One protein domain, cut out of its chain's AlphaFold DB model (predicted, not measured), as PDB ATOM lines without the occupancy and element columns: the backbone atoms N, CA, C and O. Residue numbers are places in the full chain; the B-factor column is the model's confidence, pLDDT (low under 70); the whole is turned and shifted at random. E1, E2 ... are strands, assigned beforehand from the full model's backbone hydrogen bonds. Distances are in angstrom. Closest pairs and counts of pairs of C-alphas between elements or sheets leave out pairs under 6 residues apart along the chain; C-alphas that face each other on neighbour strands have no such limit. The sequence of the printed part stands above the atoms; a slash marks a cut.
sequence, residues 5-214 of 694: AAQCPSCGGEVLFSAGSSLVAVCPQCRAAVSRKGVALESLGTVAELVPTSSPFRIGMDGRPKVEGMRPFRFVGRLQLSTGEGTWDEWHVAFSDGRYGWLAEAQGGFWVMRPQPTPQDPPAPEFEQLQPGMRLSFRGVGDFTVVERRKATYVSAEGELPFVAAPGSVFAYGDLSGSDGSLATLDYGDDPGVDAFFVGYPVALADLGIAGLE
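AT A GLANCE: This is residues 5 to 214 of the 694 residues of the protein "DUF4178 domain-containing protein" of Acidobacteria bacterium (UniProt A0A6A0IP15). A closed barrel of eight antiparallel strands, E6 to E9 and E11 to E14, has a small strand head, E1 to E5, at one end of the longest axis and the short strand E10 at the other. The long strand E11 joins these parts: it begins beside E10, runs through the barrel wall, bends, and ends beside E3 of the head. The printed part has 210 residues, no named helix and fourteen strands, E1 to E14 in chain order; the class is all strand, with under half of the residues, 104, in named elements. Round the ring run E6, E7, E8, E9, E14, E13, E12, E11 and back to E6. The whole is compact, with a radius of gyration of the C-alphas of 17.0 A and spans of 50 by 38 by 33 A.

IN THESE COORDINATES: E1, residues 5 to 7, begins at C-alpha 5 (192.567, 256.556, 157.637). Then come E2, 14 to 17, E3, 24 to 26, E4, 32 to 37, and E5, 40 to 46, 18.0 A long. E6, 73 to 82, and E7, 87 to 95, each measure 25.8 A; E8 is 100 to 106 and E9 109 to 116, 21.2 A. After E10, 135 to 138, E11 spans 142 to 161, 27.3 A. E12, 170 to 178, is 25.9 A, E13 is 183 to 189, and E14, 196 to 202, ends at C-alpha 202 (213.484, 264.622, 183.353).

HOW THE PARTS SIT: In the barrel, E6 to E9 form a meander, each strand the antiparallel neighbour of the one before, with N 79 and O 90 of E6 and E7 2.8 A apart. E10 to E14 form another, with N 174 and O 186 of E12 and E13 at 2.9 A. E9 and E14 are antiparallel neighbours, N 114 to O 199 being 2.9 A. E11 and E6 close the ring, with N 80 and O 156 at 2.8 A. E6 bends by 60 degrees at residue 76, and E11 by 130 degrees at residue 158. E10 pairs with E11, N 136 to O 144 being 2.8 A. E3, E4 and E5 make a third meander; N 26 of E3 and O 159 of E11 are 2.8 A apart. E1 and E2 are a hairpin, with N 6 and O 15 at 2.9 A; the closest C-alphas of E2 and E3, those of Val 15 and Ala 25, are 6.2 A apart.

THE WHOLE: The farthest C-alphas, those of Gly 12 and Arg 135, are 50.0 A apart. The printed part has no cut. The links E5 to E6, 26 residues, and E9 to E10, 18 residues, are long; residues 62 to 63 of the first pair with 73 to 74 of E6. The mean pLDDT of the printed part is 90.8; residues 191 to 192 are under 70.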
ATOM      1  N   ALA A   5     191.857 256.877 158.862       83.44
ATOM      2  CA  ALA A   5     192.567 256.556 157.637       83.44
ATOM      3  C   ALA A   5     192.089 257.483 156.516       83.44
ATOM      4  O   ALA A   5     190.895 257.782 156.408       83.44
ATOM      5  N   ALA A   6     193.020 257.943 155.694       87.88
ATOM      6  CA  ALA A   6     192.734 258.706 154.494       87.88
ATOM      7  C   ALA A   6     193.735 258.356 153.386       87.88
ATOM      8  O   ALA A   6     194.714 257.651 153.621       87.88
ATOM      9  N   GLN A   7     193.473 258.819 152.165       91.69
ATOM     10  CA  GLN A   7     194.333 258.547 151.014       91.69
ATOM     11  C   GLN A   7     195.275 259.722 150.766       91.69
ATOM     12  O   GLN A   7     194.842 260.869 150.663       91.69
ATOM     13  N   CYS A   8     196.564 259.427 150.653       93.12
ATOM     14  CA  CYS A   8     197.601 260.391 150.337       93.12
ATOM     15  C   CYS A   8     197.317 261.030 148.966       93.12
ATOM     16  O   CYS A   8     197.287 260.302 147.967       93.12
ATOM     17  N   PRO A   9     197.183 262.365 148.868       93.75
ATOM     18  CA  PRO A   9     196.880 263.038 147.603       93.75
ATOM     19  C   PRO A   9     197.979 262.849 146.545       93.75
ATOM     20  O   PRO A   9     197.707 262.951 145.354       93.75
ATOM     21  N   SER A  10     199.207 262.528 146.964       93.44
ATOM     22  CA  SER A  10     200.355 262.378 146.061       93.44
ATOM     23  C   SER A  10     200.481 260.992 145.418       93.44
ATOM     24  O   SER A  10     201.105 260.874 144.369       93.44
ATOM     25  N   CYS A  11     199.952 259.926 146.033       95.25
ATOM     26  CA  CYS A  11     200.165 258.550 145.544       95.25
ATOM     27  C   CYS A  11     198.991 257.583 145.769       95.25
ATOM     28  O   CYS A  11     199.061 256.435 145.336       95.25
ATOM     29  N   GLY A  12     197.935 258.001 146.473       92.62
ATOM     30  CA  GLY A  12     196.796 257.155 146.842       92.62
ATOM     31  C   GLY A  12     197.048 256.179 148.001       92.62
ATOM     32  O   GLY A  12     196.119 255.492 148.417       92.62
ATOM     33  N   GLY A  13     198.273 256.119 148.540       92.25
ATOM     34  CA  GLY A  13     198.621 255.292 149.699       92.25
ATOM     35  C   GLY A  13     197.887 255.710 150.975       92.25
ATOM     36  O   GLY A  13     197.460 256.854 151.107       92.25
ATOM     37  N   GLU A  14     197.729 254.789 151.923       93.06
ATOM     38  CA  GLU A  14     197.056 255.084 153.192       93.06
ATOM     39  C   GLU A  14     197.925 255.976 154.093       93.06
ATOM     40  O   GLU A  14     199.094 255.677 154.337       93.06
ATOM     41  N   VAL A  15     197.327 257.048 154.612       91.75
ATOM     42  CA  VAL A  15     197.856 257.880 155.701       91.75
ATOM     43  C   VAL A  15     196.932 257.780 156.910       91.75
ATOM     44  O   VAL A  15     195.705 257.807 156.776       91.75
ATOM     45  N   LEU A  16     197.523 257.667 158.097       89.06
ATOM     46  CA  LEU A  16     196.802 257.507 159.356       89.06
ATOM     47  C   LEU A  16     196.970 258.758 160.218       89.06
ATOM     48  O   LEU A  16     198.081 259.223 160.436       89.06
ATOM     49  N   PHE A  17     195.848 259.257 160.732       89.00
ATOM     50  CA  PHE A  17     195.800 260.255 161.799       89.00
ATOM     51  C   PHE A  17     195.194 259.574 163.027       89.00
ATOM     52  O   PHE A  17     193.966 259.477 163.160       89.00
ATOM     53  N   SER A  18     196.049 258.993 163.865       84.56
ATOM     54  CA  SER A  18     195.660 258.239 165.055       84.56
ATOM     55  C   SER A  18     195.510 259.123 166.293       84.56
ATOM     56  O   SER A  18     194.642 258.836 167.126       84.56
ATOM     57  N   ALA A  19     196.279 260.212 166.395       83.25
ATOM     58  CA  ALA A  19     196.165 261.179 167.482       83.25
ATOM     59  C   ALA A  19     195.288 262.379 167.091       83.25
ATOM     60  O   ALA A  19     195.302 262.858 165.959       83.25
ATOM     61  N   GLY A  20     194.506 262.886 168.052       80.06
ATOM     62  CA  GLY A  20     193.652 264.061 167.835       80.06
ATOM     63  C   GLY A  20     194.437 265.354 167.576       80.06
ATOM     64  O   GLY A  20     193.892 266.274 166.973       80.06
ATOM     65  N   SER A  21     195.699 265.402 168.007       82.06
ATOM     66  CA  SER A  21     196.644 266.502 167.793       82.06
ATOM     67  C   SER A  21     197.305 266.495 166.416       82.06
ATOM     68  O   SER A  21     197.940 267.479 166.057       82.06
ATOM     69  N   SER A  22     197.198 265.408 165.649       88.44
ATOM     70  CA  SER A  22     197.946 265.247 164.404       88.44
ATOM     71  C   SER A  22     197.394 266.131 163.294       88.44
ATOM     72  O   SER A  22     196.268 265.940 162.823       88.44
ATOM     73  N   LEU A  23     198.214 267.083 162.853       91.12
ATOM     74  CA  LEU A  23     197.907 267.995 161.750       91.12
ATOM     75  C   LEU A  23     198.542 267.539 160.437       91.12
ATOM     76  O   LEU A  23     197.993 267.809 159.367       91.12
ATOM     77  N   VAL A  24     199.659 266.812 160.518       93.75
ATOM     78  CA  VAL A  24     200.375 266.236 159.378       93.75
ATOM     79  C   VAL A  24     200.600 264.744 159.607       93.75
ATOM     80  O   VAL A  24     200.888 264.319 160.722       93.75
ATOM     81  N   ALA A  25     200.487 263.950 158.544       94.50
ATOM     82  CA  ALA A  25     200.904 262.553 158.510       94.50
ATOM     83  C   ALA A  25     201.852 262.322 157.328       94.50
ATOM     84  O   ALA A  25     201.569 262.734 156.200       94.50
ATOM     85  N   VAL A  26     202.974 261.650 157.568       95.31
ATOM     86  CA  VAL A  26     203.931 261.266 156.529       95.31
ATOM     87  C   VAL A  26     203.484 259.948 155.907       95.31
ATOM     88  O   VAL A  26     203.376 258.926 156.584       95.31
ATOM     89  N   CYS A  27     203.226 259.963 154.601       94.75
ATOM     90  CA  CYS A  27     202.823 258.779 153.853       94.75
ATOM     91  C   CYS A  27     203.942 257.722 153.853       94.75
ATOM     92  O   CYS A  27     205.015 257.987 153.306       94.75
ATOM     93  N   PRO A  28     203.714 256.506 154.385       92.94
ATOM     94  CA  PRO A  28     204.755 255.482 154.451       92.94
ATOM     95  C   PRO A  28     205.147 254.928 153.071       92.94
ATOM     96  O   PRO A  28     206.208 254.327 152.936       92.94
ATOM     97  N   GLN A  29     204.320 255.122 152.036       94.19
ATOM     98  CA  GLN A  29     204.580 254.625 150.682       94.19
ATOM     99  C   GLN A  29     205.407 255.599 149.831       94.19
ATOM    100  O   GLN A  29     206.299 255.159 149.110       94.19
ATOM    101  N   CYS A  30     205.115 256.907 149.875       93.50
ATOM    102  CA  CYS A  30     205.799 257.898 149.030       93.50
ATOM    103  C   CYS A  30     206.524 259.016 149.793       93.50
ATOM    104  O   CYS A  30     207.150 259.855 149.150       93.50
ATOM    105  N   ARG A  31     206.463 259.031 151.133       94.50
ATOM    106  CA  ARG A  31     207.051 260.055 152.020       94.50
ATOM    107  C   ARG A  31     206.501 261.472 151.836       94.50
ATOM    108  O   ARG A  31     207.111 262.434 152.293       94.50
ATOM    109  N   ALA A  32     205.350 261.628 151.187       94.25
ATOM    110  CA  ALA A  32     204.668 262.915 151.174       94.25
ATOM    111  C   ALA A  32     204.232 263.281 152.604       94.25
ATOM    112  O   ALA A  32     203.574 262.480 153.269       94.25
ATOM    113  N   ALA A  33     204.590 264.478 153.065       94.31
ATOM    114  CA  ALA A  33     204.032 265.082 154.266       94.31
ATOM    115  C   ALA A  33     202.638 265.615 153.919       94.31
ATOM    116  O   ALA A  33     202.498 266.555 153.136       94.31
ATOM    117  N   VAL A  34     201.597 264.980 154.452       94.31
ATOM    118  CA  VAL A  34     200.202 265.282 154.120       94.31
ATOM    119  C   VAL A  34     199.567 266.034 155.276       94.31
ATOM    120  O   VAL A  34     199.377 265.466 156.350       94.31
ATOM    121  N   SER A  35     199.224 267.300 155.058       93.19
ATOM    122  CA  SER A  35     198.491 268.103 156.030       93.19
ATOM    123  C   SER A  35     196.991 267.886 155.908       93.19
ATOM    124  O   SER A  35     196.456 267.526 154.853       93.19
ATOM    125  N   ARG A  36     196.294 268.130 157.015       85.19
ATOM    126  CA  ARG A  36     194.841 268.074 157.075       85.19
ATOM    127  C   ARG A  36     194.257 269.445 157.399       85.19
ATOM    128  O   ARG A  36     194.388 269.938 158.515       85.19
ATOM    129  N   LYS A  37     193.495 270.009 156.455       78.06
ATOM    130  CA  LYS A  37     192.715 271.244 156.640       78.06
ATOM    131  C   LYS A  37     191.221 270.913 156.618       78.06
ATOM    132  O   LYS A  37     190.558 270.915 155.582       78.06
ATOM    133  N   GLY A  38     190.683 270.555 157.784       72.81
ATOM    134  CA  GLY A  38     189.302 270.080 157.920       72.81
ATOM    135  C   GLY A  38     189.103 268.679 157.321       72.81
ATOM    136  O   GLY A  38     189.527 267.683 157.918       72.81
ATOM    137  N   VAL A  39     188.416 268.603 156.174       71.75
ATOM    138  CA  VAL A  39     188.220 267.366 155.384       71.75
ATOM    139  C   VAL A  39     189.161 267.262 154.184       71.75
ATOM    140  O   VAL A  39     189.326 266.172 153.648       71.75
ATOM    141  N   ALA A  40     189.769 268.375 153.765       81.38
ATOM    142  CA  ALA A  40     190.700 268.395 152.648       81.38
ATOM    143  C   ALA A  40     192.097 267.962 153.108       81.38
ATOM    144  O   ALA A  40     192.542 268.329 154.202       81.38
ATOM    145  N   LEU A  41     192.764 267.185 152.258       89.00
ATOM    146  CA  LEU A  41     194.163 266.809 152.417       89.00
ATOM    147  C   LEU A  41     195.009 267.544 151.391       89.00
ATOM    148  O   LEU A  41     194.638 267.623 150.220       89.00
ATOM    149  N   GLU A  42     196.157 268.033 151.834       92.44
ATOM    150  CA  GLU A  42     197.115 268.749 151.002       92.44
ATOM    151  C   GLU A  42     198.508 268.150 151.198       92.44
ATOM    152  O   GLU A  42     198.895 267.784 152.305       92.44
ATOM    153  N   SER A  43     199.263 268.013 150.109       91.94
ATOM    154  CA  SER A  43     200.661 267.588 150.175       91.94
ATOM    155  C   SER A  43     201.542 268.812 150.399       91.94
ATOM    156  O   SER A  43     201.597 269.683 149.539       91.94
ATOM    157  N   LEU A  44     202.281 268.836 151.505       91.44
ATOM    158  CA  LEU A  44     203.251 269.889 151.832       91.44
ATOM    159  C   LEU A  44     204.613 269.689 151.152       91.44
ATOM    160  O   LEU A  44     205.507 270.519 151.286       91.44
ATOM    161  N   GLY A  45     204.790 268.564 150.456       91.69
ATOM    162  CA  GLY A  45     206.057 268.148 149.863       91.69
ATOM    163  C   GLY A  45     206.458 266.755 150.333       91.69
ATOM    164  O   GLY A  45     205.699 266.080 151.027       91.69
ATOM    165  N   THR A  46     207.648 266.316 149.941       92.75
ATOM    166  CA  THR A  46     208.187 264.991 150.279       92.75
ATOM    167  C   THR A  46     209.346 265.152 151.253       92.75
ATOM    168  O   THR A  46     210.255 265.934 150.983       92.75
ATOM    169  N   VAL A  47     209.330 264.414 152.366       92.69
ATOM    170  CA  VAL A  47     210.448 264.418 153.323       92.69
ATOM    171  C   VAL A  47     211.645 263.631 152.789       92.69
ATOM    172  O   VAL A  47     211.494 262.697 151.991       92.69
ATOM    173  N   ALA A  48     212.846 263.982 153.254       88.44
ATOM    174  CA  ALA A  48     214.051 263.211 152.977       88.44
ATOM    175  C   ALA A  48     213.987 261.807 153.611       88.44
ATOM    176  O   ALA A  48     213.095 261.488 154.398       88.44
ATOM    177  N   GLU A  49     214.931 260.935 153.264       85.69
ATOM    178  CA  GLU A  49     215.113 259.682 154.003       85.69
ATOM    179  C   GLU A  49     215.527 259.980 155.446       85.69
ATOM    180  O   GLU A  49     216.275 260.928 155.683       85.69
ATOM    181  N   LEU A  50     215.013 259.196 156.396       84.69
ATOM    182  CA  LEU A  50     215.423 259.327 157.787       84.69
ATOM    183  C   LEU A  50     216.894 258.968 157.919       84.69
ATOM    184  O   LEU A  50     217.346 257.922 157.446       84.69
ATOM    185  N   VAL A  51     217.615 259.811 158.638       78.75
ATOM    186  CA  VAL A  51     218.977 259.523 159.050       78.75
ATOM    187  C   VAL A  51     218.920 258.530 160.216       78.75
ATOM    188  O   VAL A  51     218.165 258.758 161.165       78.75
ATOM    189  N   PRO A  52     219.664 257.410 160.184       75.19
ATOM    190  CA  PRO A  52     219.740 256.516 161.331       75.19
ATOM    191  C   PRO A  52     220.285 257.249 162.567       75.19
ATOM    192  O   PRO A  52     221.160 258.100 162.471       75.19
ATOM    193  N   THR A  53     219.775 256.914 163.748       75.81
ATOM    194  CA  THR A  53     220.245 257.490 165.018       75.81
ATOM    195  C   THR A  53     220.359 256.400 166.077       75.81
ATOM    196  O   THR A  53     219.920 255.263 165.881       75.81
ATOM    197  N   SER A  54     220.949 256.748 167.221       74.19
ATOM    198  CA  SER A  54     221.072 255.851 168.377       74.19
ATOM    199  C   SER A  54     219.811 255.745 169.238       74.19
ATOM    200  O   SER A  54     219.820 254.975 170.208       74.19
ATOM    201  N   SER A  55     218.740 256.468 168.876       83.44
ATOM    202  CA  SER A  55     217.493 256.490 169.636       83.44
ATOM    203  C   SER A  55     216.930 255.071 169.813       83.44
ATOM    204  O   SER A  55     216.861 254.294 168.851       83.44
ATOM    205  N   PRO A  56     216.526 254.688 171.038       82.88
ATOM    206  CA  PRO A  56     215.931 253.382 171.294       82.88
ATOM    207  C   PRO A  56     214.478 253.260 170.821       82.88
ATOM    208  O   PRO A  56     213.920 252.159 170.866       82.88
ATOM    209  N   PHE A  57     213.841 254.365 170.429       90.19
ATOM    210  CA  PHE A  57     212.406 254.411 170.190       90.19
ATOM    211  C   PHE A  57     212.042 254.157 168.729       90.19
ATOM    212  O   PHE A  57     212.865 254.230 167.816       90.19
ATOM    213  N   ARG A  58     210.778 253.787 168.518       91.31
ATOM    214  CA  ARG A  58     210.155 253.601 167.205       91.31
ATOM    215  C   ARG A  58     208.687 253.985 167.294       91.31
ATOM    216  O   ARG A  58     208.057 253.806 168.340       91.31
ATOM    217  N   ILE A  59     208.116 254.429 166.178       92.81
ATOM    218  CA  ILE A  59     206.670 254.648 166.082       92.81
ATOM    219  C   ILE A  59     205.922 253.357 166.426       92.81
ATOM    220  O   ILE A  59     206.319 252.250 166.061       92.81
ATOM    221  N   GLY A  60     204.814 253.514 167.143       92.19
ATOM    222  CA  GLY A  60     203.943 252.430 167.566       92.19
ATOM    223  C   GLY A  60     204.347 251.771 168.883       92.19
ATOM    224  O   GLY A  60     203.596 250.923 169.365       92.19
ATOM    225  N   MET A  61     205.474 252.160 169.485       94.88
ATOM    226  CA  MET A  61     205.785 251.786 170.864       94.88
ATOM    227  C   MET A  61     204.799 252.439 171.840       94.88
ATOM    228  O   MET A  61     204.331 253.558 171.622       94.88
ATOM    229  N   ASP A  62     204.511 251.741 172.937       95.50
ATOM    230  CA  ASP A  62     203.666 252.234 174.022       95.50
ATOM    231  C   ASP A  62     204.516 252.479 175.274       95.50
ATOM    232  O   ASP A  62     205.249 251.598 175.734       95.50
ATOM    233  N   GLY A  63     204.394 253.679 175.836       95.50
ATOM    234  CA  GLY A  63     204.940 254.050 177.134       95.50
ATOM    235  C   GLY A  63     203.907 253.826 178.234       95.50
ATOM    236  O   GLY A  63     202.755 254.267 178.137       95.50
ATOM    237  N   ARG A  64     204.323 253.164 179.315       95.81
ATOM    238  CA  ARG A  64     203.540 253.009 180.552       95.81
ATOM    239  C   ARG A  64     204.346 253.572 181.720       95.81
ATOM    240  O   ARG A  64     204.962 252.795 182.454       95.81
ATOM    241  N   PRO A  65     204.376 254.906 181.871       94.25
ATOM    242  CA  PRO A  65     205.281 255.549 182.803       94.25
ATOM    243  C   PRO A  65     205.022 255.122 184.244       94.25
ATOM    244  O   PRO A  65     203.876 254.977 184.664       94.25
ATOM    245  N   LYS A  66     206.100 254.953 185.008       93.44
ATOM    246  CA  LYS A  66     206.065 254.718 186.462       93.44
ATOM    247  C   LYS A  66     206.058 256.021 187.265       93.44
ATOM    248  O   LYS A  66     205.993 255.986 188.489       93.44
ATOM    249  N   VAL A  67     206.142 257.154 186.573       90.50
ATOM    250  CA  VAL A  67     206.121 258.494 187.158       90.50
ATOM    251  C   VAL A  67     204.690 258.852 187.549       90.50
ATOM    252  O   VAL A  67     203.774 258.777 186.727       90.50
ATOM    253  N   GLU A  68     204.497 259.258 188.802       88.56
ATOM    254  CA  GLU A  68     203.191 259.668 189.310       88.56
ATOM    255  C   GLU A  68     202.599 260.814 188.471       88.56
ATOM    256  O   GLU A  68     203.288 261.739 188.047       88.56
ATOM    257  N   GLY A  69     201.300 260.731 188.173       86.81
ATOM    258  CA  GLY A  69     200.593 261.735 187.376       86.81
ATOM    259  C   GLY A  69     200.824 261.654 185.861       86.81
ATOM    260  O   GLY A  69     199.984 262.161 185.108       86.81
ATOM    261  N   MET A  70     201.867 260.968 185.380       91.31
ATOM    262  CA  MET A  70     202.118 260.802 183.947       91.31
ATOM    263  C   MET A  70     201.192 259.734 183.348       91.31
ATOM    264  O   MET A  70     201.071 258.620 183.852       91.31
ATOM    265  N   ARG A  71     200.485 260.085 182.270       93.94
ATOM    266  CA  ARG A  71     199.546 259.174 181.603       93.94
ATOM    267  C   ARG A  71     200.280 258.237 180.635       93.94
ATOM    268  O   ARG A  71     201.287 258.651 180.062       93.94
ATOM    269  N   PRO A  72     199.760 257.016 180.393       95.88
ATOM    270  CA  PRO A  72     200.229 256.180 179.294       95.88
ATOM    271  C   PRO A  72     200.165 256.933 177.968       95.88
ATOM    272  O   PRO A  72     199.217 257.698 177.745       95.88
ATOM    273  N   PHE A  73     201.141 256.690 177.102       95.50
ATOM    274  CA  PHE A  73     201.265 257.351 175.809       95.50
ATOM    275  C   PHE A  73     201.752 256.384 174.730       95.50
ATOM    276  O   PHE A  73     202.265 255.308 175.032       95.50
ATOM    277  N   ARG A  74     201.605 256.782 173.469       95.69
ATOM    278  CA  ARG A  74     202.087 256.047 172.298       95.69
ATOM    279  C   ARG A  74     202.968 256.949 171.445       95.69
ATOM    280  O   ARG A  74     202.625 258.110 171.242       95.69
ATOM    281  N   PHE A  75     204.065 256.410 170.926       96.00
ATOM    282  CA  PHE A  75     204.889 257.086 169.924       96.00
ATOM    283  C   PHE A  75     204.139 257.089 168.592       96.00
ATOM    284  O   PHE A  75     203.900 256.023 168.020       96.00
ATOM    285  N   VAL A  76     203.730 258.262 168.117       96.12
ATOM    286  CA  VAL A  76     202.916 258.408 166.895       96.12
ATOM    287  C   VAL A  76     203.675 259.079 165.758       96.12
ATOM    288  O   VAL A  76     203.311 258.892 164.600       96.12
ATOM    289  N   GLY A  77     204.762 259.786 166.057       95.81
ATOM    290  CA  GLY A  77     205.640 260.345 165.041       95.81
ATOM    291  C   GLY A  77     207.051 260.586 165.538       95.81
ATOM    292  O   GLY A  77     207.335 260.513 166.735       95.81
ATOM    293  N   ARG A  78     207.924 260.876 164.584       95.75
ATOM    294  CA  ARG A  78     209.328 261.217 164.784       95.75
ATOM    295  C   ARG A  78     209.662 262.363 163.850       95.75
ATOM    296  O   ARG A  78     209.425 262.255 162.647       95.75
ATOM    297  N   LEU A  79     210.211 263.431 164.400       94.81
ATOM    298  CA  LEU A  79     210.748 264.568 163.671       94.81
ATOM    299  C   LEU A  79     212.274 264.508 163.728       94.81
ATOM    300  O   LEU A  79     212.832 264.200 164.775       94.81
ATOM    301  N   GLN A  80     212.935 264.807 162.613       92.44
ATOM    302  CA  GLN A  80     214.378 265.008 162.559       92.44
ATOM    303  C   GLN A  80     214.698 266.457 162.236       92.44
ATOM    304  O   GLN A  80     214.350 266.964 161.161       92.44
ATOM    305  N   LEU A  81     215.390 267.089 163.174       91.38
ATOM    306  CA  LEU A  81     215.874 268.454 163.073       91.38
ATOM    307  C   LEU A  81     217.388 268.449 162.893       91.38
ATOM    308  O   LEU A  81     218.078 267.546 163.369       91.38
ATOM    309  N   SER A  82     217.907 269.457 162.192       87.81
ATOM    310  CA  SER A  82     219.345 269.635 162.032       87.81
ATOM    311  C   SER A  82     219.769 271.089 162.124       87.81
ATOM    312  O   SER A  82     219.189 271.960 161.483       87.81
ATOM    313  N   THR A  83     220.845 271.347 162.857       86.25
ATOM    314  CA  THR A  83     221.507 272.660 162.900       86.25
ATOM    315  C   THR A  83     222.515 272.847 161.761       86.25
ATOM    316  O   THR A  83     223.222 273.848 161.717       86.25
ATOM    317  N   GLY A  84     222.646 271.859 160.866       80.06
ATOM    318  CA  GLY A  84     223.772 271.735 159.935       80.06
ATOM    319  C   GLY A  84     225.055 271.216 160.596       80.06
ATOM    320  O   GLY A  84     225.920 270.704 159.896       80.06
ATOM    321  N   GLU A  85     225.154 271.297 161.929       72.88
ATOM    322  CA  GLU A  85     226.243 270.738 162.741       72.88
ATOM    323  C   GLU A  85     225.858 269.410 163.410       72.88
ATOM    324  O   GLU A  85     226.595 268.889 164.235       72.88
ATOM    325  N   GLY A  86     224.670 268.881 163.155       75.19
ATOM    326  CA  GLY A  86     224.182 267.676 163.815       75.19
ATOM    327  C   GLY A  86     222.706 267.468 163.544       75.19
ATOM    328  O   GLY A  86     222.001 268.420 163.210       75.19
ATOM    329  N   THR A  87     222.257 266.224 163.672       82.38
ATOM    330  CA  THR A  87     220.861 265.823 163.475       82.38
ATOM    331  C   THR A  87     220.396 265.068 164.711       82.38
ATOM    332  O   THR A  87     221.112 264.185 165.189       82.38
ATOM    333  N   TRP A  88     219.213 265.396 165.220       87.44
ATOM    334  CA  TRP A  88     218.603 264.715 166.364       87.44
ATOM    335  C   TRP A  88     217.148 264.358 166.086       87.44
ATOM    336  O   TRP A  88     216.546 264.837 165.122       87.44
ATOM    337  N   ASP A  89     216.607 263.491 166.941       90.69
ATOM    338  CA  ASP A  89     215.211 263.084 166.899       90.69
ATOM    339  C   ASP A  89     214.394 263.793 167.972       90.69
ATOM    340  O   ASP A  89     214.810 263.898 169.126       90.69
ATOM    341  N   GLU A  90     213.174 264.163 167.604       94.00
ATOM    342  CA  GLU A  90     212.111 264.503 168.538       94.00
ATOM    343  C   GLU A  90     210.925 263.573 168.322       94.00
ATOM    344  O   GLU A  90     210.414 263.406 167.211       94.00
ATOM    345  N   TRP A  91     210.466 262.942 169.398       96.38
ATOM    346  CA  TRP A  91     209.420 261.931 169.312       96.38
ATOM    347  C   TRP A  91     208.068 262.503 169.697       96.38
ATOM    348  O   TRP A  91     207.832 262.828 170.858       96.38
ATOM    349  N   HIS A  92     207.148 262.565 168.741       96.75
ATOM    350  CA  HIS A  92     205.775 262.973 169.007       96.75
ATOM    351  C   HIS A  92     205.030 261.839 169.720       96.75
ATOM    352  O   HIS A  92     204.877 260.727 169.192       96.75
ATOM    353  N   VAL A  93     204.549 262.129 170.930       96.31
ATOM    354  CA  VAL A  93     203.808 261.185 171.768       96.31
ATOM    355  C   VAL A  93     202.357 261.619 171.949       96.31
ATOM    356  O   VAL A  93     202.061 262.770 172.270       96.31
ATOM    357  N   ALA A  94     201.440 260.669 171.787       95.81
ATOM    358  CA  ALA A  94     200.016 260.851 172.033       95.81
ATOM    359  C   ALA A  94     199.632 260.203 173.365       95.81
ATOM    360  O   ALA A  94     199.769 258.988 173.539       95.81
ATOM    361  N   PHE A  95     199.137 260.998 174.310       94.81
ATOM    362  CA  PHE A  95     198.684 260.512 175.608       94.81
ATOM    363  C   PHE A  95     197.295 259.882 175.512       94.81
ATOM    364  O   PHE A  95     196.440 260.260 174.710       94.81
ATOM    365  N   SER A  96     197.041 258.924 176.397       93.31
ATOM    366  CA  SER A  96     195.757 258.220 176.517       93.31
ATOM    367  C   SER A  96     194.559 259.126 176.831       93.31
ATOM    368  O   SER A  96     193.424 258.735 176.566       93.31
ATOM    369  N   ASP A  97     194.792 260.334 177.348       91.38
ATOM    370  CA  ASP A  97     193.762 261.346 177.606       91.38
ATOM    371  C   ASP A  97     193.501 262.291 176.416       91.38
ATOM    372  O   ASP A  97     192.709 263.224 176.533       91.38
ATOM    373  N   GLY A  98     194.139 262.044 175.268       89.06
ATOM    374  CA  GLY A  98     193.970 262.814 174.038       89.06
ATOM    375  C   GLY A  98     194.887 264.032 173.912       89.06
ATOM    376  O   GLY A  98     194.874 264.673 172.862       89.06
ATOM    377  N   ARG A  99     195.694 264.348 174.933       92.88
ATOM    378  CA  ARG A  99     196.759 265.356 174.827       92.88
ATOM    379  C   ARG A  99     197.963 264.795 174.073       92.88
ATOM    380  O   ARG A  99     198.083 263.586 173.884       92.88
ATOM    381  N   TYR A 100     198.885 265.671 173.694       94.62
ATOM    382  CA  TYR A 100     200.151 265.289 173.074       94.62
ATOM    383  C   TYR A 100     201.340 265.928 173.789       94.62
ATOM    384  O   TYR A 100     201.178 266.792 174.654       94.62
ATOM    385  N   GLY A 101     202.530 265.472 173.430       95.31
ATOM    386  CA  GLY A 101     203.794 266.062 173.838       95.31
ATOM    387  C   GLY A 101     204.935 265.560 172.966       95.31
ATOM    388  O   GLY A 101     204.715 264.817 172.007       95.31
ATOM    389  N   TRP A 102     206.146 265.937 173.346       96.38
ATOM    390  CA  TRP A 102     207.381 265.447 172.755       96.38
ATOM    391  C   TRP A 102     208.173 264.661 173.789       96.38
ATOM    392  O   TRP A 102     208.197 265.020 174.964       96.38
ATOM    393  N   LEU A 103     208.825 263.583 173.374       96.06
ATOM    394  CA  LEU A 103     209.913 262.992 174.136       96.06
ATOM    395  C   LEU A 103     211.224 263.474 173.508       96.06
ATOM    396  O   LEU A 103     211.564 263.067 172.398       96.06
ATOM    397  N   ALA A 104     211.906 264.368 174.219       94.00
ATOM    398  CA  ALA A 104     213.188 264.934 173.825       94.00
ATOM    399  C   ALA A 104     214.342 264.076 174.362       94.00
ATOM    400  O   ALA A 104     214.281 263.587 175.497       94.00
ATOM    401  N   GLU A 105     215.388 263.921 173.552       88.94
ATOM    402  CA  GLU A 105     216.613 263.188 173.874       88.94
ATOM    403  C   GLU A 105     217.809 264.142 173.802       88.94
ATOM    404  O   GLU A 105     218.110 264.680 172.740       88.94
ATOM    405  N   ALA A 106     218.521 264.337 174.912       83.62
ATOM    406  CA  ALA A 106     219.696 265.210 174.942       83.62
ATOM    407  C   ALA A 106     220.764 264.660 175.890       83.62
ATOM    408  O   ALA A 106     220.486 264.366 177.051       83.62
ATOM    409  N   GLN A 107     221.997 264.497 175.394       77.50
ATOM    410  CA  GLN A 107     223.166 264.026 176.164       77.50
ATOM    411  C   GLN A 107     222.935 262.704 176.944       77.50
ATOM    412  O   GLN A 107     223.571 262.443 177.966       77.50
ATOM    413  N   GLY A 108     222.034 261.847 176.447       78.56
ATOM    414  CA  GLY A 108     221.624 260.587 177.084       78.56
ATOM    415  C   GLY A 108     220.540 260.727 178.166       78.56
ATOM    416  O   GLY A 108     220.165 259.736 178.789       78.56
ATOM    417  N   GLY A 109     220.024 261.937 178.397       86.69
ATOM    418  CA  GLY A 109     218.824 262.199 179.188       86.69
ATOM    419  C   GLY A 109     217.550 262.222 178.337       86.69
ATOM    420  O   GLY A 109     217.606 262.398 177.119       86.69
ATOM    421  N   PHE A 110     216.400 262.071 179.003       91.56
ATOM    422  CA  PHE A 110     215.077 262.057 178.375       91.56
ATOM    423  C   PHE A 110     214.121 263.005 179.106       91.56
ATOM    424  O   PHE A 110     214.037 262.975 180.338       91.56
ATOM    425  N   TRP A 111     213.358 263.796 178.351       94.62
ATOM    426  CA  TRP A 111     212.342 264.711 178.883       94.62
ATOM    427  C   TRP A 111     211.022 264.520 178.155       94.62
ATOM    428  O   TRP A 111     210.971 264.530 176.930       94.62
ATOM    429  N   VAL A 112     209.935 264.381 178.913       95.25
ATOM    430  CA  VAL A 112     208.580 264.393 178.346       95.25
ATOM    431  C   VAL A 112     208.066 265.828 178.373       95.25
ATOM    432  O   VAL A 112     207.553 266.306 179.388       95.25
ATOM    433  N   MET A 113     208.241 266.507 177.248       96.12
ATOM    434  CA  MET A 113     207.873 267.891 176.983       96.12
ATOM    435  C   MET A 113     206.383 267.991 176.669       96.12
ATOM    436  O   MET A 113     205.850 267.248 175.843       96.12
ATOM    437  N   ARG A 114     205.681 268.920 177.313       94.94
ATOM    438  CA  ARG A 114     204.260 269.183 177.061       94.94
ATOM    439  C   ARG A 114     204.057 270.640 176.663       94.94
ATOM    440  O   ARG A 114     204.726 271.497 177.241       94.94
ATOM    441  N   PRO A 115     203.128 270.921 175.733       95.19
ATOM    442  CA  PRO A 115     202.792 272.291 175.383       95.19
ATOM    443  C   PRO A 115     202.240 273.025 176.609       95.19
ATOM    444  O   PRO A 115     201.438 272.478 177.374       95.19
ATOM    445  N   GLN A 116     202.680 274.263 176.778       95.00
ATOM    446  CA  GLN A 116     202.214 275.221 177.766       95.00
ATOM    447  C   GLN A 116     201.684 276.465 177.046       95.00
ATOM    448  O   GLN A 116     202.105 276.752 175.924       95.00
ATOM    449  N   PRO A 117     200.771 277.230 177.667       93.06
ATOM    450  CA  PRO A 117     200.436 278.556 177.170       93.06
ATOM    451  C   PRO A 117     201.698 279.419 177.064       93.06
ATOM    452  O   PRO A 117     202.509 279.432 177.993       93.06
ATOM    453  N   THR A 118     201.845 280.157 175.963       91.25
ATOM    454  CA  THR A 118     202.952 281.103 175.788       91.25
ATOM    455  C   THR A 118     202.977 282.101 176.954       91.25
ATOM    456  O   THR A 118     201.929 282.691 177.246       91.25
ATOM    457  N   PRO A 119     204.125 282.310 177.628       89.62
ATOM    458  CA  PRO A 119     204.219 283.227 178.761       89.62
ATOM    459  C   PRO A 119     203.806 284.653 178.379       89.62
ATOM    460  O   PRO A 119     204.246 285.171 177.356       89.62
ATOM    461  N   GLN A 120     202.962 285.282 179.205       87.88
ATOM    462  CA  GLN A 120     202.461 286.653 178.996       87.88
ATOM    463  C   GLN A 120     202.882 287.631 180.107       87.88
ATOM    464  O   GLN A 120     202.764 288.840 179.934       87.88
ATOM    465  N   ASP A 121     203.343 287.130 181.258       86.56
ATOM    466  CA  ASP A 121     203.653 287.945 182.440       86.56
ATOM    467  C   ASP A 121     204.839 287.360 183.248       86.56
ATOM    468  O   ASP A 121     204.637 286.463 184.079       86.56
ATOM    469  N   PRO A 122     206.075 287.841 183.005       91.06
ATOM    470  CA  PRO A 122     206.455 288.658 181.849       91.06
ATOM    471  C   PRO A 122     206.340 287.859 180.534       91.06
ATOM    472  O   PRO A 122     206.391 286.622 180.559       91.06
ATOM    473  N   PRO A 123     206.171 288.532 179.381       91.50
ATOM    474  CA  PRO A 123     206.254 287.865 178.091       91.50
ATOM    475  C   PRO A 123     207.658 287.291 177.874       91.50
ATOM    476  O   PRO A 123     208.650 287.832 178.373       91.50
ATOM    477  N   ALA A 124     207.741 286.193 177.125       92.50
ATOM    478  CA  ALA A 124     209.029 285.665 176.695       92.50
ATOM    479  C   ALA A 124     209.760 286.693 175.801       92.50
ATOM    480  O   ALA A 124     209.103 287.355 174.994       92.50
ATOM    481  N   PRO A 125     211.094 286.843 175.925       93.94
ATOM    482  CA  PRO A 125     211.860 287.717 175.041       93.94
ATOM    483  C   PRO A 125     211.769 287.268 173.580       93.94
ATOM    484  O   PRO A 125     211.614 286.078 173.297       93.94
ATOM    485  N   GLU A 126     211.942 288.210 172.656       93.44
ATOM    486  CA  GLU A 126     212.118 287.887 171.236       93.44
ATOM    487  C   GLU A 126     213.401 287.075 171.015       93.44
ATOM    488  O   GLU A 126     214.355 287.159 171.799       93.44
ATOM    489  N   PHE A 127     213.467 286.336 169.905       93.44
ATOM    490  CA  PHE A 127     214.616 285.481 169.590       93.44
ATOM    491  C   PHE A 127     215.962 286.233 169.630       93.44
ATOM    492  O   PHE A 127     216.963 285.716 170.128       93.44
ATOM    493  N   GLU A 128     216.004 287.486 169.170       91.94
ATOM    494  CA  GLU A 128     217.243 288.280 169.161       91.94
ATOM    495  C   GLU A 128     217.667 288.809 170.535       91.94
ATOM    496  O   GLU A 128     218.816 289.207 170.724       91.94
ATOM    497  N   GLN A 129     216.761 288.783 171.509       93.38
ATOM    498  CA  GLN A 129     217.028 289.192 172.887       93.38
ATOM    499  C   GLN A 129     217.500 288.013 173.746       93.38
ATOM    500  O   GLN A 129     218.066 288.225 174.821       93.38
ATOM    501  N   LEU A 130     217.293 286.773 173.288       93.38
ATOM    502  CA  LEU A 130     217.779 285.587 173.979       93.38
ATOM    503  C   LEU A 130     219.312 285.529 173.982       93.38
ATOM    504  O   LEU A 130     219.967 285.639 172.947       93.38
ATOM    505  N   GLN A 131     219.884 285.287 175.162       94.00
ATOM    506  CA  GLN A 131     221.317 285.082 175.350       94.00
ATOM    507  C   GLN A 131     221.558 283.861 176.242       94.00
ATOM    508  O   GLN A 131     220.927 283.765 177.298       94.00
ATOM    509  N   PRO A 132     222.479 282.950 175.881       95.31
ATOM    510  CA  PRO A 132     222.880 281.858 176.760       95.31
ATOM    511  C   PRO A 132     223.343 282.373 178.131       95.31
ATOM    512  O   PRO A 132     224.141 283.305 178.237       95.31
ATOM    513  N   GLY A 133     222.832 281.763 179.196       94.69
ATOM    514  CA  GLY A 133     223.064 282.153 180.586       94.69
ATOM    515  C   GLY A 133     222.086 283.198 181.127       94.69
ATOM    516  O   GLY A 133     222.082 283.442 182.334       94.69
ATOM    517  N   MET A 134     221.236 283.792 180.282       95.12
ATOM    518  CA  MET A 134     220.168 284.684 180.733       95.12
ATOM    519  C   MET A 134     219.147 283.913 181.576       95.12
ATOM    520  O   MET A 134     218.748 282.804 181.223       95.12
ATOM    521  N   ARG A 135     218.703 284.513 182.685       95.25
ATOM    522  CA  ARG A 135     217.634 283.961 183.524       95.25
ATOM    523  C   ARG A 135     216.280 284.521 183.128       95.25
ATOM    524  O   ARG A 135     216.146 285.727 182.943       95.25
ATOM    525  N   LEU A 136     215.291 283.641 183.055       95.56
ATOM    526  CA  LEU A 136     213.909 283.935 182.710       95.56
ATOM    527  C   LEU A 136     212.987 283.366 183.784       95.56
ATOM    528  O   LEU A 136     213.109 282.205 184.158       95.56
ATOM    529  N   SER A 137     212.049 284.182 184.251       94.75
ATOM    530  CA  SER A 137     211.045 283.784 185.236       94.75
ATOM    531  C   SER A 137     209.671 283.861 184.596       94.75
ATOM    532  O   SER A 137     209.242 284.939 184.187       94.75
ATOM    533  N   PHE A 138     208.965 282.734 184.526       93.44
ATOM    534  CA  PHE A 138     207.622 282.653 183.959       93.44
ATOM    535  C   PHE A 138     206.610 282.352 185.063       93.44
ATOM    536  O   PHE A 138     206.623 281.275 185.672       93.44
ATOM    537  N   ARG A 139     205.713 283.309 185.332       91.44
ATOM    538  CA  ARG A 139     204.724 283.200 186.410       91.44
ATOM    539  C   ARG A 139     203.874 281.940 186.246       91.44
ATOM    540  O   ARG A 139     203.249 281.726 185.214       91.44
ATOM    541  N   GLY A 140     203.829 281.122 187.298       89.38
ATOM    542  CA  GLY A 140     203.052 279.878 187.326       89.38
ATOM    543  C   GLY A 140     203.691 278.696 186.590       89.38
ATOM    544  O   GLY A 140     203.119 277.610 186.624       89.38
ATOM    545  N   VAL A 141     204.862 278.881 185.969       91.31
ATOM    546  CA  VAL A 141     205.604 277.813 185.283       91.31
ATOM    547  C   VAL A 141     206.914 277.517 186.006       91.31
ATOM    548  O   VAL A 141     207.147 276.372 186.381       91.31
ATOM    549  N   GLY A 142     207.750 278.531 186.238       92.19
ATOM    550  CA  GLY A 142     209.028 278.369 186.930       92.19
ATOM    551  C   GLY A 142     210.110 279.342 186.472       92.19
ATOM    552  O   GLY A 142     209.884 280.189 185.603       92.19
ATOM    553  N   ASP A 143     211.285 279.184 187.073       94.31
ATOM    554  CA  ASP A 143     212.502 279.917 186.736       94.31
ATOM    555  C   ASP A 143     213.425 279.044 185.891       94.31
ATOM    556  O   ASP A 143     213.683 277.880 186.217       94.31
ATOM    557  N   PHE A 144     213.957 279.633 184.829       96.62
ATOM    558  CA  PHE A 144     214.777 278.959 183.842       96.62
ATOM    559  C   PHE A 144     216.029 279.770 183.502       96.62
ATOM    560  O   PHE A 144     216.046 280.997 183.571       96.62
ATOM    561  N   THR A 145     217.071 279.071 183.072       97.38
ATOM    562  CA  THR A 145     218.280 279.645 182.476       97.38
ATOM    563  C   THR A 145     218.327 279.248 181.007       97.38
ATOM    564  O   THR A 145     218.236 278.059 180.709       97.38
ATOM    565  N   VAL A 146     218.500 280.205 180.096       97.31
ATOM    566  CA  VAL A 146     218.717 279.932 178.665       97.31
ATOM    567  C   VAL A 146     220.012 279.137 178.516       97.31
ATOM    568  O   VAL A 146     221.077 279.627 178.892       97.31
ATOM    569  N   VAL A 147     219.934 277.914 177.998       96.75
ATOM    570  CA  VAL A 147     221.108 277.068 177.743       96.75
ATOM    571  C   VAL A 147     221.583 277.197 176.312       96.75
ATOM    572  O   VAL A 147     222.786 277.251 176.086       96.75
ATOM    573  N   GLU A 148     220.659 277.327 175.367       94.81
ATOM    574  CA  GLU A 148     220.980 277.354 173.948       94.81
ATOM    575  C   GLU A 148     220.022 278.268 173.186       94.81
ATOM    576  O   GLU A 148     218.845 278.392 173.525       94.81
ATOM    577  N   ARG A 149     220.542 278.913 172.141       94.19
ATOM    578  CA  ARG A 149     219.758 279.662 171.159       94.19
ATOM    579  C   ARG A 149     220.242 279.321 169.760       94.19
ATOM    580  O   ARG A 149     221.361 279.689 169.390       94.19
ATOM    581  N   ARG A 150     219.399 278.675 168.955       93.19
ATOM    582  CA  ARG A 150     219.774 278.205 167.616       93.19
ATOM    583  C   ARG A 150     218.624 278.258 166.616       93.19
ATOM    584  O   ARG A 150     217.496 278.625 166.929       93.19
ATOM    585  N   LYS A 151     218.960 277.920 165.370       93.81
ATOM    586  CA  LYS A 151     218.012 277.618 164.299       93.81
ATOM    587  C   LYS A 151     218.233 276.190 163.820       93.81
ATOM    588  O   LYS A 151     219.379 275.736 163.776       93.81
ATOM    589  N   ALA A 152     217.160 275.506 163.449       93.12
ATOM    590  CA  ALA A 152     217.215 274.142 162.949       93.12
ATOM    591  C   ALA A 152     216.289 273.920 161.762       93.12
ATOM    592  O   ALA A 152     215.175 274.426 161.711       93.12
ATOM    593  N   THR A 153     216.760 273.124 160.814       92.62
ATOM    594  CA  THR A 153     216.020 272.721 159.626       92.62
ATOM    595  C   THR A 153     215.236 271.446 159.910       92.62
ATOM    596  O   THR A 153     215.803 270.470 160.401       92.62
ATOM    597  N   TYR A 154     213.963 271.416 159.526       92.06
ATOM    598  CA  TYR A 154     213.165 270.198 159.404       92.06
ATOM    599  C   TYR A 154     213.688 269.343 158.245       92.06
ATOM    600  O   TYR A 154     213.354 269.574 157.082       92.06
ATOM    601  N   VAL A 155     214.503 268.334 158.559       87.94
ATOM    602  CA  VAL A 155     215.153 267.475 157.558       87.94
ATOM    603  C   VAL A 155     214.239 266.338 157.109       87.94
ATOM    604  O   VAL A 155     214.057 266.102 155.912       87.94
ATOM    605  N   SER A 156     213.674 265.602 158.064       93.00
ATOM    606  CA  SER A 156     212.842 264.434 157.780       93.00
ATOM    607  C   SER A 156     211.867 264.150 158.918       93.00
ATOM    608  O   SER A 156     211.979 264.714 160.003       93.00
ATOM    609  N   ALA A 157     210.854 263.334 158.650       95.19
ATOM    610  CA  ALA A 157     209.919 262.857 159.654       95.19
ATOM    611  C   ALA A 157     209.308 261.515 159.237       95.19
ATOM    612  O   ALA A 157     209.252 261.178 158.055       95.19
ATOM    613  N   GLU A 158     208.776 260.784 160.206       95.19
ATOM    614  CA  GLU A 158     207.893 259.639 159.989       95.19
ATOM    615  C   GLU A 158     206.680 259.714 160.920       95.19
ATOM    616  O   GLU A 158     206.729 260.333 161.985       95.19
ATOM    617  N   GLY A 159     205.578 259.073 160.523       95.12
ATOM    618  CA  GLY A 159     204.344 259.051 161.306       95.12
ATOM    619  C   GLY A 159     203.614 260.389 161.300       95.12
ATOM    620  O   GLY A 159     203.395 260.976 160.244       95.12
ATOM    621  N   GLU A 160     203.187 260.838 162.474       94.75
ATOM    622  CA  GLU A 160     202.280 261.972 162.647       94.75
ATOM    623  C   GLU A 160     202.965 263.159 163.340       94.75
ATOM    624  O   GLU A 160     203.671 262.964 164.328       94.75
ATOM    625  N   LEU A 161     202.704 264.394 162.900       94.38
ATOM    626  CA  LEU A 161     203.228 265.626 163.508       94.38
ATOM    627  C   LEU A 161     202.092 266.557 163.978       94.38
ATOM    628  O   LEU A 161     201.047 266.634 163.317       94.38
ATOM    629  N   PRO A 162     202.283 267.293 165.092       92.44
ATOM    630  CA  PRO A 162     201.261 268.171 165.663       92.44
ATOM    631  C   PRO A 162     201.258 269.595 165.084       92.44
ATOM    632  O   PRO A 162     200.509 270.444 165.557       92.44
ATOM    633  N   PHE A 163     202.083 269.873 164.073       90.62
ATOM    634  CA  PHE A 163     202.193 271.176 163.413       90.62
ATOM    635  C   PHE A 163     202.183 271.017 161.890       90.62
ATOM    636  O   PHE A 163     202.370 269.919 161.361       90.62
ATOM    637  N   VAL A 164     201.942 272.121 161.182       90.00
ATOM    638  CA  VAL A 164     201.933 272.176 159.717       90.00
ATOM    639  C   VAL A 164     203.144 272.981 159.265       90.00
ATOM    640  O   VAL A 164     203.143 274.198 159.389       90.00
ATOM    641  N   ALA A 165     204.152 272.308 158.714       86.62
ATOM    642  CA  ALA A 165     205.282 272.960 158.061       86.62
ATOM    643  C   ALA A 165     205.757 272.143 156.861       86.62
ATOM    644  O   ALA A 165     205.620 270.916 156.831       86.62
ATOM    645  N   ALA A 166     206.315 272.830 155.869       89.81
ATOM    646  CA  ALA A 166     206.915 272.170 154.724       89.81
ATOM    647  C   ALA A 166     208.245 271.504 155.134       89.81
ATOM    648  O   ALA A 166     208.998 272.072 155.930       89.81
ATOM    649  N   PRO A 167     208.583 270.323 154.585       90.88
ATOM    650  CA  PRO A 167     209.932 269.783 154.716       90.88
ATOM    651  C   PRO A 167     210.971 270.810 154.236       90.88
ATOM    652  O   PRO A 167     210.799 271.416 153.178       90.88
ATOM    653  N   GLY A 168     212.038 271.011 155.009       90.19
ATOM    654  CA  GLY A 168     213.052 272.041 154.764       90.19
ATOM    655  C   GLY A 168     212.786 273.398 155.428       90.19
ATOM    656  O   GLY A 168     213.645 274.273 155.334       90.19
ATOM    657  N   SER A 169     211.650 273.586 156.114       91.94
ATOM    658  CA  SER A 169     211.422 274.760 156.971       91.94
ATOM    659  C   SER A 169     212.512 274.892 158.037       91.94
ATOM    660  O   SER A 169     213.007 273.889 158.554       91.94
ATOM    661  N   VAL A 170     212.872 276.132 158.370       92.69
ATOM    662  CA  VAL A 170     213.853 276.454 159.412       92.69
ATOM    663  C   VAL A 170     213.123 277.086 160.587       92.69
ATOM    664  O   VAL A 170     212.438 278.084 160.397       92.69
ATOM    665  N   PHE A 171     213.309 276.526 161.777       91.56
ATOM    666  CA  PHE A 171     212.713 276.998 163.021       91.56
ATOM    667  C   PHE A 171     213.772 277.620 163.916       91.56
ATOM    668  O   PHE A 171     214.874 277.079 164.049       91.56
ATOM    669  N   ALA A 172     213.452 278.756 164.522       94.12
ATOM    670  CA  ALA A 172     214.257 279.356 165.575       94.12
ATOM    671  C   ALA A 172     213.782 278.857 166.946       94.12
ATOM    672  O   ALA A 172     212.584 278.792 167.197       94.12
ATOM    673  N   TYR A 173     214.710 278.512 167.838       95.12
ATOM    674  CA  TYR A 173     214.362 278.040 169.177       95.12
ATOM    675  C   TYR A 173     215.357 278.497 170.246       95.12
ATOM    676  O   TYR A 173     216.536 278.766 169.976       95.12
ATOM    677  N   GLY A 174     214.856 278.582 171.475       96.00
ATOM    678  CA  GLY A 174     215.645 278.771 172.683       96.00
ATOM    679  C   GLY A 174     215.350 277.672 173.692       96.00
ATOM    680  O   GLY A 174     214.232 277.598 174.204       96.00
ATOM    681  N   ASP A 175     216.356 276.864 174.008       96.44
ATOM    682  CA  ASP A 175     216.255 275.850 175.052       96.44
ATOM    683  C   ASP A 175     216.688 276.421 176.396       96.44
ATOM    684  O   ASP A 175     217.649 277.190 176.519       96.44
ATOM    685  N   LEU A 176     215.953 276.032 177.431       97.06
ATOM    686  CA  LEU A 176     216.064 276.538 178.784       97.06
ATOM    687  C   LEU A 176     216.159 275.379 179.779       97.06
ATOM    688  O   LEU A 176     215.530 274.334 179.622       97.06
ATOM    689  N   SER A 177     216.893 275.596 180.864       96.88
ATOM    690  CA  SER A 177     217.061 274.641 181.957       96.88
ATOM    691  C   SER A 177     216.491 275.205 183.255       96.88
ATOM    692  O   SER A 177     216.855 276.311 183.654       96.88
ATOM    693  N   GLY A 178     215.620 274.447 183.921       95.38
ATOM    694  CA  GLY A 178     215.021 274.801 185.209       95.38
ATOM    695  C   GLY A 178     215.799 274.276 186.420       95.38
ATOM    696  O   GLY A 178     216.630 273.364 186.327       95.38
ATOM    697  N   SER A 179     215.520 274.846 187.594       91.12
ATOM    698  CA  SER A 179     216.171 274.494 188.871       91.12
ATOM    699  C   SER A 179     215.758 273.130 189.439       91.12
ATOM    700  O   SER A 179     216.449 272.550 190.271       91.12
ATOM    701  N   ASP A 180     214.673 272.548 188.953       89.56
ATOM    702  CA  ASP A 180     214.246 271.179 189.247       89.56
ATOM    703  C   ASP A 180     214.801 270.157 188.235       89.56
ATOM    704  O   ASP A 180     214.609 268.951 188.391       89.56
ATOM    705  N   GLY A 181     215.572 270.614 187.241       88.25
ATOM    706  CA  GLY A 181     216.067 269.800 186.130       88.25
ATOM    707  C   GLY A 181     215.094 269.702 184.954       88.25
ATOM    708  O   GLY A 181     215.372 268.952 184.015       88.25
ATOM    709  N   SER A 182     213.976 270.434 184.992       93.81
ATOM    710  CA  SER A 182     213.105 270.611 183.831       93.81
ATOM    711  C   SER A 182     213.860 271.221 182.650       93.81
ATOM    712  O   SER A 182     214.858 271.933 182.807       93.81
ATOM    713  N   LEU A 183     213.369 270.904 181.459       95.81
ATOM    714  CA  LEU A 183     213.771 271.518 180.205       95.81
ATOM    715  C   LEU A 183     212.564 272.273 179.664       95.81
ATOM    716  O   LEU A 183     211.429 271.801 179.782       95.81
ATOM    717  N   ALA A 184     212.796 273.450 179.106       96.62
ATOM    718  CA  ALA A 184     211.767 274.199 178.417       96.62
ATOM    719  C   ALA A 184     212.285 274.696 177.071       96.62
ATOM    720  O   ALA A 184     213.451 275.050 176.969       96.62
ATOM    721  N   THR A 185     211.418 274.740 176.069       96.75
ATOM    722  CA  THR A 185     211.764 275.193 174.719       96.75
ATOM    723  C   THR A 185     210.805 276.302 174.329       96.75
ATOM    724  O   THR A 185     209.585 276.110 174.349       96.75
ATOM    725  N   LEU A 186     211.362 277.468 174.013       96.31
ATOM    726  CA  LEU A 186     210.674 278.544 173.310       96.31
ATOM    727  C   LEU A 186     210.876 278.295 171.816       96.31
ATOM    728  O   LEU A 186     211.989 278.443 171.319       96.31
ATOM    729  N   ASP A 187     209.821 277.876 171.131       94.25
ATOM    730  CA  ASP A 187     209.797 277.701 169.684       94.25
ATOM    731  C   ASP A 187     209.241 278.980 169.057       94.25
ATOM    732  O   ASP A 187     208.134 279.414 169.388       94.25
ATOM    733  N   TYR A 188     210.041 279.605 168.205       92.50
ATOM    734  CA  TYR A 188     209.724 280.860 167.530       92.50
ATOM    735  C   TYR A 188     209.216 280.632 166.100       92.50
ATOM    736  O   TYR A 188     208.850 281.586 165.424       92.50
ATOM    737  N   GLY A 189     209.221 279.390 165.605       86.19
ATOM    738  CA  GLY A 189     208.822 279.107 164.231       86.19
ATOM    739  C   GLY A 189     209.612 279.946 163.219       86.19
ATOM    740  O   GLY A 189     210.850 279.907 163.201       86.19
ATOM    741  N   ASP A 190     208.891 280.689 162.373       73.56
ATOM    742  CA  ASP A 190     209.421 281.634 161.380       73.56
ATOM    743  C   ASP A 190     209.184 283.128 161.712       73.56
ATOM    744  O   ASP A 190     209.616 283.993 160.941       73.56
ATOM    745  N   ASP A 191     208.584 283.445 162.865       67.56
ATOM    746  CA  ASP A 191     208.336 284.806 163.378       67.56
ATOM    747  C   ASP A 191     209.349 285.166 164.502       67.56
ATOM    748  O   ASP A 191     209.908 284.290 165.159       67.56
ATOM    749  N   PRO A 192     209.678 286.451 164.747       67.50
ATOM    750  CA  PRO A 192     210.433 286.855 165.942       67.50
ATOM    751  C   PRO A 192     209.750 286.557 167.297       67.50
ATOM    752  O   PRO A 192     210.446 286.554 168.321       67.50
ATOM    753  N   GLY A 193     208.428 286.347 167.333       80.12
ATOM    754  CA  GLY A 193     207.647 285.983 168.522       80.12
ATOM    755  C   GLY A 193     207.620 284.480 168.835       80.12
ATOM    756  O   GLY A 193     207.997 283.653 168.019       80.12
ATOM    757  N   VAL A 194     207.186 284.114 170.047       85.94
ATOM    758  CA  VAL A 194     207.093 282.700 170.465       85.94
ATOM    759  C   VAL A 194     205.796 282.071 169.954       85.94
ATOM    760  O   VAL A 194     204.714 282.381 170.464       85.94
ATOM    761  N   ASP A 195     205.928 281.140 169.016       88.38
ATOM    762  CA  ASP A 195     204.843 280.350 168.428       88.38
ATOM    763  C   ASP A 195     204.357 279.246 169.368       88.38
ATOM    764  O   ASP A 195     203.152 279.008 169.511       88.38
ATOM    765  N   ALA A 196     205.289 278.571 170.041       92.31
ATOM    766  CA  ALA A 196     204.971 277.520 170.992       92.31
ATOM    767  C   ALA A 196     205.947 277.496 172.168       92.31
ATOM    768  O   ALA A 196     207.132 277.790 172.056       92.31
ATOM    769  N   PHE A 197     205.427 277.113 173.331       95.81
ATOM    770  CA  PHE A 197     206.218 276.946 174.537       95.81
ATOM    771  C   PHE A 197     206.020 275.540 175.082       95.81
ATOM    772  O   PHE A 197     204.889 275.101 175.307       95.81
ATOM    773  N   PHE A 198     207.115 274.824 175.302       96.62
ATOM    774  CA  PHE A 198     207.088 273.470 175.836       96.62
ATOM    775  C   PHE A 198     207.840 273.411 177.151       96.62
ATOM    776  O   PHE A 198     208.895 274.014 177.290       96.62
ATOM    777  N   VAL A 199     207.317 272.644 178.106       96.69
ATOM    778  CA  VAL A 199     207.994 272.359 179.377       96.69
ATOM    779  C   VAL A 199     207.923 270.868 179.647       96.69
ATOM    780  O   VAL A 199     206.846 270.260 179.587       96.69
ATOM    781  N   GLY A 200     209.066 270.271 179.954       94.62
ATOM    782  CA  GLY A 200     209.195 268.864 180.279       94.62
ATOM    783  C   GLY A 200     210.052 268.626 181.503       94.62
ATOM    784  O   GLY A 200     210.907 269.422 181.876       94.62
ATOM    785  N   TYR A 201     209.809 267.483 182.126       91.56
ATOM    786  CA  TYR A 201     210.521 267.046 183.320       91.56
ATOM    787  C   TYR A 201     211.397 265.842 182.979       91.56
ATOM    788  O   TYR A 201     210.991 265.024 182.140       91.56
ATOM    789  N   PRO A 202     212.574 265.721 183.615       91.62
ATOM    790  CA  PRO A 202     213.484 264.622 183.353       91.62
ATOM    791  C   PRO A 202     212.837 263.307 183.785       91.62
ATOM    792  O   PRO A 202     212.234 263.208 184.857       91.62
ATOM    793  N   VAL A 203     212.982 262.279 182.959       92.38
ATOM    794  CA  VAL A 203     212.489 260.931 183.240       92.38
ATOM    795  C   VAL A 203     213.564 259.915 182.890       92.38
ATOM    796  O   VAL A 203     214.175 259.966 181.826       92.38
ATOM    797  N   ALA A 204     213.821 258.971 183.792       90.88
ATOM    798  CA  ALA A 204     214.753 257.898 183.488       90.88
ATOM    799  C   ALA A 204     214.166 256.990 182.398       90.88
ATOM    800  O   ALA A 204     212.980 256.656 182.430       90.88
ATOM    801  N   LEU A 205     215.009 256.499 181.485       89.12
ATOM    802  CA  LEU A 205     214.595 255.576 180.419       89.12
ATOM    803  C   LEU A 205     213.804 254.365 180.956       89.12
ATOM    804  O   LEU A 205     212.798 253.953 180.381       89.12
ATOM    805  N   ALA A 206     214.218 253.825 182.107       89.44
ATOM    806  CA  ALA A 206     213.558 252.696 182.768       89.44
ATOM    807  C   ALA A 206     212.167 253.028 183.356       89.44
ATOM    808  O   ALA A 206     211.353 252.118 183.573       89.44
ATOM    809  N   ASP A 207     211.897 254.309 183.608       93.50
ATOM    810  CA  ASP A 207     210.652 254.808 184.194       93.50
ATOM    811  C   ASP A 207     209.629 255.220 183.136       93.50
ATOM    812  O   ASP A 207     208.449 255.333 183.460       93.50
ATOM    813  N   LEU A 208     210.026 255.328 181.861       93.31
ATOM    814  CA  LEU A 208     209.097 255.434 180.728       93.31
ATOM    815  C   LEU A 208     208.240 254.166 180.551       93.31
ATOM    816  O   LEU A 208     207.161 254.215 179.958       93.31
ATOM    817  N   GLY A 209     208.706 253.025 181.073       93.69
ATOM    818  CA  GLY A 209     207.964 251.763 181.067       93.69
ATOM    819  C   GLY A 209     207.688 251.212 179.665       93.69
ATOM    820  O   GLY A 209     206.626 250.636 179.431       93.69
ATOM    821  N   ILE A 210     208.629 251.403 178.739       93.31
ATOM    822  CA  ILE A 210     208.538 250.919 177.357       93.31
ATOM    823  C   ILE A 210     209.043 249.474 177.300       93.31
ATOM    824  O   ILE A 210     210.147 249.160 177.753       93.31
ATOM    825  N   ALA A 211     208.225 248.572 176.762       89.31
ATOM    826  CA  ALA A 211     208.587 247.166 176.612       89.31
ATOM    827  C   ALA A 211     209.503 246.948 175.396       89.31
ATOM    828  O   ALA A 211     209.322 247.574 174.355       89.31
ATOM    829  N   GLY A 212     210.449 246.011 175.507       82.94
ATOM    830  CA  GLY A 212     211.291 245.596 174.378       82.94
ATOM    831  C   GLY A 212     212.464 246.524 174.051       82.94
ATOM    832  O   GLY A 212     213.054 246.372 172.986       82.94
ATOM    833  N   LEU A 213     212.824 247.455 174.944       83.75
ATOM    834  CA  LEU A 213     214.027 248.269 174.770       83.75
ATOM    835  C   LEU A 213     215.291 247.397 174.814       83.75
ATOM    836  O   LEU A 213     215.549 246.691 175.794       83.75
ATOM    837  N   GLU A 214     216.097 247.468 173.757       76.44
ATOM    838  CA  GLU A 214     217.430 246.873 173.728       76.44
ATOM    839  C   GLU A 214     218.430 247.812 174.415       76.44
ATOM    840  O   GLU A 214     218.485 249.014 174.125       76.44
TER     841      GLU A 214